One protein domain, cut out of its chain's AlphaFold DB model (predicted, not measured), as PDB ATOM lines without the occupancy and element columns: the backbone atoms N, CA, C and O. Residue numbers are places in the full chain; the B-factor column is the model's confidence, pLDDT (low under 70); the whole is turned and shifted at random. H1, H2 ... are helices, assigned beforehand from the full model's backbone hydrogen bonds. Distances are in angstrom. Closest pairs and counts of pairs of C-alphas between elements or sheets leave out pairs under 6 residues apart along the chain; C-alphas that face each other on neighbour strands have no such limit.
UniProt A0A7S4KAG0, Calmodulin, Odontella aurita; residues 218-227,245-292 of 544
ATOM      1  N   ARG A 218     261.509 360.380 197.401       64.75
ATOM      2  CA  ARG A 218     260.874 359.585 196.332       64.75
ATOM      3  C   ARG A 218     260.078 360.449 195.340       64.75
ATOM      4  O   ARG A 218     260.317 360.404 194.143       64.75
ATOM      5  N   ARG A 219     259.233 361.366 195.834       69.25
ATOM      6  CA  ARG A 219     258.440 362.288 194.985       69.25
ATOM      7  C   ARG A 219     259.268 363.272 194.150       69.25
ATOM      8  O   ARG A 219     258.749 363.829 193.184       69.25
ATOM      9  N   LYS A 220     260.501 363.596 194.559       71.50
ATOM     10  CA  LYS A 220     261.386 364.484 193.783       71.50
ATOM     11  C   LYS A 220     262.080 363.724 192.661       71.50
ATOM     12  O   LYS A 220     262.163 364.254 191.553       71.50
ATOM     13  N   LEU A 221     262.526 362.505 192.960       71.06
ATOM     14  CA  LEU A 221     263.084 361.581 191.983       71.06
ATOM     15  C   LEU A 221     262.043 361.272 190.896       71.06
ATOM     16  O   LEU A 221     262.285 361.542 189.724       71.06
ATOM     17  N   GLU A 222     260.823 360.911 191.305       76.31
ATOM     18  CA  GLU A 222     259.705 360.607 190.403       76.31
ATOM     19  C   GLU A 222     259.395 361.751 189.421       76.31
ATOM     20  O   GLU A 222     259.247 361.542 188.220       76.31
ATOM     21  N   ARG A 223     259.354 363.002 189.900       74.31
ATOM     22  CA  ARG A 223     259.113 364.182 189.043       74.31
ATOM     23  C   ARG A 223     260.262 364.518 188.103       74.31
ATOM     24  O   ARG A 223     260.054 365.288 187.165       74.31
ATOM     25  N   SER A 224     261.471 364.074 188.421       73.12
ATOM     26  CA  SER A 224     262.650 364.320 187.591       73.12
ATOM     27  C   SER A 224     262.730 363.258 186.496       73.12
ATOM     28  O   SER A 224     262.882 363.608 185.333       73.12
ATOM     29  N   MET A 225     262.471 361.991 186.831       75.75
ATOM     30  CA  MET A 225     262.428 360.894 185.858       75.75
ATOM     31  C   MET A 225     261.224 360.977 184.914       75.75
ATOM     32  O   MET A 225     261.400 360.857 183.707       75.75
ATOM     33  N   LYS A 226     260.023 361.327 185.403       78.25
ATOM     34  CA  LYS A 226     258.854 361.559 184.526       78.25
ATOM     35  C   LYS A 226     259.072 362.674 183.501       78.25
ATOM     36  O   LYS A 226     258.454 362.651 182.443       78.25
ATOM     37  N   ARG A 227     259.950 363.640 183.794       73.50
ATOM     38  CA  ARG A 227     260.320 364.684 182.828       73.50
ATOM     39  C   ARG A 227     261.185 364.135 181.701       73.50
ATOM     40  O   ARG A 227     260.865 364.405 180.551       73.50
ATOM     41  N   THR A 245     259.597 348.023 176.787       68.75
ATOM     42  CA  THR A 245     259.937 347.486 178.120       68.75
ATOM     43  C   THR A 245     260.778 348.496 178.918       68.75
ATOM     44  O   THR A 245     261.411 349.380 178.339       68.75
ATOM     45  N   THR A 246     260.817 348.380 180.252       68.50
ATOM     46  CA  THR A 246     261.651 349.228 181.133       68.50
ATOM     47  C   THR A 246     263.118 349.244 180.725       68.50
ATOM     48  O   THR A 246     263.748 350.300 180.731       68.50
ATOM     49  N   GLU A 247     263.645 348.090 180.320       69.19
ATOM     50  CA  GLU A 247     264.994 347.938 179.774       69.19
ATOM     51  C   GLU A 247     265.180 348.772 178.495       69.19
ATOM     52  O   GLU A 247     266.078 349.610 178.442       69.19
ATOM     53  N   GLU A 248     264.292 348.641 177.504       70.38
ATOM     54  CA  GLU A 248     264.375 349.380 176.230       70.38
ATOM     55  C   GLU A 248     264.188 350.899 176.421       70.38
ATOM     56  O   GLU A 248     264.850 351.722 175.776       70.38
ATOM     57  N   LEU A 249     263.312 351.302 177.347       74.38
ATOM     58  CA  LEU A 249     263.123 352.702 177.722       74.38
ATOM     59  C   LEU A 249     264.362 353.264 178.434       74.38
ATOM     60  O   LEU A 249     264.759 354.403 178.181       74.38
ATOM     61  N   SER A 250     265.003 352.466 179.293       71.50
ATOM     62  CA  SER A 250     266.238 352.865 179.967       71.50
ATOM     63  C   SER A 250     267.370 353.087 178.964       71.50
ATOM     64  O   SER A 250     268.031 354.119 179.039       71.50
ATOM     65  N   GLU A 251     267.531 352.212 177.965       75.69
ATOM     66  CA  GLU A 251     268.572 352.341 176.941       75.69
ATOM     67  C   GLU A 251     268.371 353.584 176.070       75.69
ATOM     68  O   GLU A 251     269.305 354.360 175.865       75.69
ATOM     69  N   THR A 252     267.141 353.835 175.615       75.19
ATOM     70  CA  THR A 252     266.836 355.007 174.773       75.19
ATOM     71  C   THR A 252     267.044 356.339 175.495       75.19
ATOM     72  O   THR A 252     267.455 357.323 174.870       75.19
ATOM     73  N   ILE A 253     266.776 356.392 176.803       75.56
ATOM     74  CA  ILE A 253     267.044 357.573 177.632       75.56
ATOM     75  C   ILE A 253     268.547 357.700 177.906       75.56
ATOM     76  O   ILE A 253     269.089 358.800 177.789       75.56
ATOM     77  N   PHE A 254     269.220 356.595 178.232       79.75
ATOM     78  CA  PHE A 254     270.642 356.577 178.566       79.75
ATOM     79  C   PHE A 254     271.497 357.052 177.385       79.75
ATOM     80  O   PHE A 254     272.242 358.018 177.535       79.75
ATOM     81  N   ASP A 255     271.294 356.495 176.188       77.38
ATOM     82  CA  ASP A 255     272.049 356.854 174.975       77.38
ATOM     83  C   ASP A 255     271.814 358.310 174.520       77.38
ATOM     84  O   ASP A 255     272.595 358.884 173.762       77.38
ATOM     85  N   ARG A 256     270.714 358.936 174.956       75.81
ATOM     86  CA  ARG A 256     270.388 360.329 174.617       75.81
ATOM     87  C   ARG A 256     271.037 361.335 175.565       75.81
ATOM     88  O   ARG A 256     271.260 362.487 175.174       75.81
ATOM     89  N   ILE A 257     271.273 360.928 176.808       78.94
ATOM     90  CA  ILE A 257     271.904 361.757 177.837       78.94
ATOM     91  C   ILE A 257     273.429 361.595 177.784       78.94
ATOM     92  O   ILE A 257     274.121 362.600 177.950       78.94
ATOM     93  N   ASP A 258     273.913 360.388 177.484       81.06
ATOM     94  CA  ASP A 258     275.325 360.046 177.283       81.06
ATOM     95  C   ASP A 258     275.852 360.686 175.984       81.06
ATOM     96  O   ASP A 258     275.744 360.136 174.885       81.06
ATOM     97  N   LYS A 259     276.356 361.922 176.080       72.94
ATOM     98  CA  LYS A 259     276.783 362.697 174.901       72.94
ATOM     99  C   LYS A 259     278.207 362.378 174.483       72.94
ATOM    100  O   LYS A 259     278.552 362.626 173.323       72.94
ATOM    101  N   ASP A 260     279.037 361.934 175.419       76.50
ATOM    102  CA  ASP A 260     280.409 361.526 175.146       76.50
ATOM    103  C   ASP A 260     280.529 360.026 174.814       76.50
ATOM    104  O   ASP A 260     281.547 359.626 174.239       76.50
ATOM    105  N   GLY A 261     279.451 359.256 175.000       74.94
ATOM    106  CA  GLY A 261     279.295 357.880 174.536       74.94
ATOM    107  C   GLY A 261     280.195 356.907 175.287       74.94
ATOM    108  O   GLY A 261     280.639 355.911 174.707       74.94
ATOM    109  N   ASP A 262     280.544 357.235 176.530       78.06
ATOM    110  CA  ASP A 262     281.470 356.456 177.344       78.06
ATOM    111  C   ASP A 262     280.771 355.378 178.190       78.06
ATOM    112  O   ASP A 262     281.441 354.580 178.851       78.06
ATOM    113  N   GLY A 263     279.440 355.279 178.083       74.88
ATOM    114  CA  GLY A 263     278.631 354.263 178.742       74.88
ATOM    115  C   GLY A 263     278.353 354.559 180.214       74.88
ATOM    116  O   GLY A 263     277.828 353.677 180.902       74.88
ATOM    117  N   VAL A 264     278.676 355.764 180.698       79.75
ATOM    118  CA  VAL A 264     278.441 356.215 182.076       79.75
ATOM    119  C   VAL A 264     277.890 357.641 182.101       79.75
ATOM    120  O   VAL A 264     278.467 358.566 181.549       79.75
ATOM    121  N   LEU A 265     276.785 357.871 182.810       80.62
ATOM    122  CA  LEU A 265     276.203 359.211 182.882       80.62
ATOM    123  C   LEU A 265     276.884 360.029 183.973       80.62
ATOM    124  O   LEU A 265     276.726 359.763 185.168       80.62
ATOM    125  N   LYS A 266     277.603 361.080 183.581       79.81
ATOM    126  CA  LYS A 266     278.186 362.013 184.553       79.81
ATOM    127  C   LYS A 266     277.115 362.948 185.102       79.81
ATOM    128  O   LYS A 266     276.174 363.350 184.413       79.81
ATOM    129  N   THR A 267     277.318 363.429 186.328       71.31
ATOM    130  CA  THR A 267     276.420 364.404 186.978       71.31
ATOM    131  C   THR A 267     276.139 365.630 186.093       71.31
ATOM    132  O   THR A 267     275.025 366.150 186.071       71.31
ATOM    133  N   SER A 268     277.130 366.095 185.323       68.81
ATOM    134  CA  SER A 268     276.991 367.237 184.411       68.81
ATOM    135  C   SER A 268     276.038 366.989 183.240       68.81
ATOM    136  O   SER A 268     275.386 367.928 182.780       68.81
ATOM    137  N   GLU A 269     275.941 365.754 182.759       78.81
ATOM    138  CA  GLU A 269     275.102 365.388 181.615       78.81
ATOM    139  C   GLU A 269     273.642 365.256 182.035       78.81
ATOM    140  O   GLU A 269     272.752 365.797 181.380       78.81
ATOM    141  N   LEU A 270     273.415 364.673 183.211       75.38
ATOM    142  CA  LEU A 270     272.099 364.545 183.833       75.38
ATOM    143  C   LEU A 270     271.510 365.901 184.240       75.38
ATOM    144  O   LEU A 270     270.330 366.168 184.003       75.38
ATOM    145  N   ILE A 271     272.329 366.802 184.793       71.44
ATOM    146  CA  ILE A 271     271.914 368.189 185.060       71.44
ATOM    147  C   ILE A 271     271.634 368.921 183.739       71.44
ATOM    148  O   ILE A 271     270.669 369.682 183.645       71.44
ATOM    149  N   GLY A 272     272.442 368.668 182.703       69.75
ATOM    150  CA  GLY A 272     272.231 369.186 181.350       69.75
ATOM    151  C   GLY A 272     270.934 368.695 180.694       69.75
ATOM    152  O   GLY A 272     270.369 369.417 179.876       69.75
ATOM    153  N   ALA A 273     270.445 367.519 181.093       68.62
ATOM    154  CA  ALA A 273     269.150 366.949 180.721       68.62
ATOM    155  C   ALA A 273     267.997 367.375 181.660       68.62
ATOM    156  O   ALA A 273     266.880 366.882 181.547       68.62
ATOM    157  N   GLY A 274     268.240 368.305 182.593       66.75
ATOM    158  CA  GLY A 274     267.202 368.892 183.446       66.75
ATOM    159  C   GLY A 274     266.905 368.131 184.744       66.75
ATOM    160  O   GLY A 274     265.897 368.425 185.398       66.75
ATOM    161  N   MET A 275     267.764 367.188 185.147       72.56
ATOM    162  CA  MET A 275     267.628 366.464 186.413       72.56
ATOM    163  C   MET A 275     268.074 367.320 187.616       72.56
ATOM    164  O   MET A 275     269.078 368.031 187.562       72.56
ATOM    165  N   ASP A 276     267.328 367.252 188.730       72.12
ATOM    166  CA  ASP A 276     267.723 367.904 189.990       72.12
ATOM    167  C   ASP A 276     268.958 367.216 190.586       72.12
ATOM    168  O   ASP A 276     269.016 365.991 190.653       72.12
ATOM    169  N   ILE A 277     269.905 367.993 191.112       69.38
ATOM    170  CA  ILE A 277     271.161 367.483 191.698       69.38
ATOM    171  C   ILE A 277     270.880 366.484 192.830       69.38
ATOM    172  O   ILE A 277     271.575 365.486 192.986       69.38
ATOM    173  N   ASN A 278     269.814 366.712 193.604       70.12
ATOM    174  CA  ASN A 278     269.426 365.786 194.667       70.12
ATOM    175  C   ASN A 278     268.865 364.465 194.132       70.12
ATOM    176  O   ASN A 278     268.884 363.487 194.865       70.12
ATOM    177  N   ALA A 279     268.310 364.445 192.917       68.06
ATOM    178  CA  ALA A 279     267.852 363.221 192.269       68.06
ATOM    179  C   ALA A 279     269.040 362.440 191.695       68.06
ATOM    180  O   ALA A 279     269.104 361.239 191.906       68.06
ATOM    181  N   VAL A 280     270.021 363.126 191.096       71.50
ATOM    182  CA  VAL A 280     271.278 362.512 190.624       71.50
ATOM    183  C   VAL A 280     271.994 361.781 191.768       71.50
ATOM    184  O   VAL A 280     272.328 360.612 191.644       71.50
ATOM    185  N   ASN A 281     272.110 362.417 192.937       71.50
ATOM    186  CA  ASN A 281     272.739 361.806 194.115       71.50
ATOM    187  C   ASN A 281     271.934 360.652 194.746       71.50
ATOM    188  O   ASN A 281     272.441 359.977 195.637       71.50
ATOM    189  N   LEU A 282     270.653 360.496 194.393       72.12
ATOM    190  CA  LEU A 282     269.823 359.376 194.852       72.12
ATOM    191  C   LEU A 282     269.918 358.170 193.914       72.12
ATOM    192  O   LEU A 282     269.568 357.073 194.335       72.12
ATOM    193  N   LEU A 283     270.334 358.403 192.671       72.69
ATOM    194  CA  LEU A 283     270.524 357.394 191.635       72.69
ATOM    195  C   LEU A 283     271.928 356.777 191.693       72.69
ATOM    196  O   LEU A 283     272.069 355.593 191.430       72.69
ATOM    197  N   ASP A 284     272.934 357.571 192.065       75.25
ATOM    198  CA  ASP A 284     274.320 357.137 192.277       75.25
ATOM    199  C   ASP A 284     274.423 356.295 193.569       75.25
ATOM    200  O   ASP A 284     274.584 356.821 194.682       75.25
ATOM    201  N   MET A 285     274.210 354.980 193.434       67.19
ATOM    202  CA  MET A 285     274.095 354.046 194.558       67.19
ATOM    203  C   MET A 285     275.462 353.709 195.147       67.19
ATOM    204  O   MET A 285     275.584 353.571 196.369       67.19
ATOM    205  N   ASN A 286     276.481 353.590 194.298       63.19
ATOM    206  CA  ASN A 286     277.851 353.299 194.711       63.19
ATOM    207  C   ASN A 286     278.670 354.569 195.050       63.19
ATOM    208  O   ASN A 286     279.770 354.455 195.595       63.19
ATOM    209  N   ARG A 287     278.107 355.765 194.819       64.75
ATOM    210  CA  ARG A 287     278.696 357.091 195.088       64.75
ATOM    211  C   ARG A 287     280.014 357.332 194.364       64.75
ATOM    212  O   ARG A 287     280.881 358.049 194.877       64.75
ATOM    213  N   ASP A 288     280.168 356.750 193.182       68.75
ATOM    214  CA  ASP A 288     281.352 356.933 192.346       68.75
ATOM    215  C   ASP A 288     281.279 358.208 191.473       68.75
ATOM    216  O   ASP A 288     282.253 358.570 190.799       68.75
ATOM    217  N   GLY A 289     280.165 358.953 191.553       69.19
ATOM    218  CA  GLY A 289     279.929 360.196 190.819       69.19
ATOM    219  C   GLY A 289     279.566 359.982 189.348       69.19
ATOM    220  O   GLY A 289     279.462 360.958 188.593       69.19
ATOM    221  N   GLN A 290     279.389 358.731 188.942       76.00
ATOM    222  CA  GLN A 290     278.911 358.289 187.646       76.00
ATOM    223  C   GLN A 290     277.638 357.475 187.875       76.00
ATOM    224  O   GLN A 290     277.401 356.952 188.952       76.00
ATOM    225  N   ILE A 291     276.757 357.436 186.884       80.44
ATOM    226  CA  ILE A 291     275.557 356.604 186.958       80.44
ATOM    227  C   ILE A 291     275.646 355.597 185.836       80.44
ATOM    228  O   ILE A 291     275.621 355.963 184.655       80.44
ATOM    229  N   ASN A 292     275.787 354.331 186.206       82.50
ATOM    230  CA  ASN A 292     275.824 353.246 185.240       82.50
ATOM    231  C   ASN A 292     274.398 352.827 184.823       82.50
ATOM    232  O   ASN A 292     273.391 353.264 185.388       82.50
TER     233      ASN A 292
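AT A GLANCE: This is residues 218 to 227 and 245 to 292 of the 544 residues of the protein "Calmodulin" of Odontella aurita (UniProt A0A7S4KAG0). H3 and H4 meet at a steep angle in the body of this model, H1 packs crosswise on H4 but stays apart from H3, and the longest helix, H2, reaches away like a leg, with a gap between it and H1. The stretch after H2 and the last residues come together beside H3 in a short antiparallel pairing, residues 265 to 266 with 290 to 291. The printed part has 58 residues with four named helices, H1, H2, H3 and H4 along the chain, and no named strand; its class is all helix. It is compact, with a radius of gyration of the C-alphas of 10.9 A, and spans 28 by 27 by 21 A.

HOW THE PARTS SIT: H2, residues 246 to 257, touches no helix. It is close to but not clearly touching H3, residues 267 to 272; their closest C-alphas, of Ile 257 and Glu 269, are 6.1 A apart, and their lines are about perpendicular at 83 degrees. Residues 245 to 253, of which 246 to 253 belong to H2, stand free. H3 touches H4, residues 277 to 283, with the closest C-alphas, of Thr 267 and Val 280, 6.6 A apart, at a steep tilt of 58 degrees, opposite ways. H4 also touches H1, residues 218 to 227; the closest C-alphas, of Leu 221 and Ala 279, are 5.1 A apart, and the lines are about perpendicular at 80 degrees. H1 is apart from H2 and H3, and H2 from H4. Every O i to N i+4 pair is within hydrogen-bond range in H3, against 5 of 6 in H1, 7 of 8 in H2 and 2 of 3 in H4.

IN THESE COORDINATES: H2 is 16.5 A long from first to last C-alpha, H1 14.4 A, H4 10.1 A and H3 8.5 A. C-alpha 218, where H1 begins, is at (260.874, 359.585, 196.332), and C-alpha 283, where H4 ends, is at (270.524, 357.394, 191.635).

THE WHOLE: The C-alphas of Arg 219 and Asp 260, the two farthest apart, are 29.6 A apart. Residues 228 to 244 are not printed, and C-alphas 227 and 245 are 17.8 A apart across this cut. The link from H2 to H3 is short and that from H3 to H4 tight. Mean pLDDT of the printed part is 73.2, and 16 residues are under 70, among them 245 to 247 and 285 to 289.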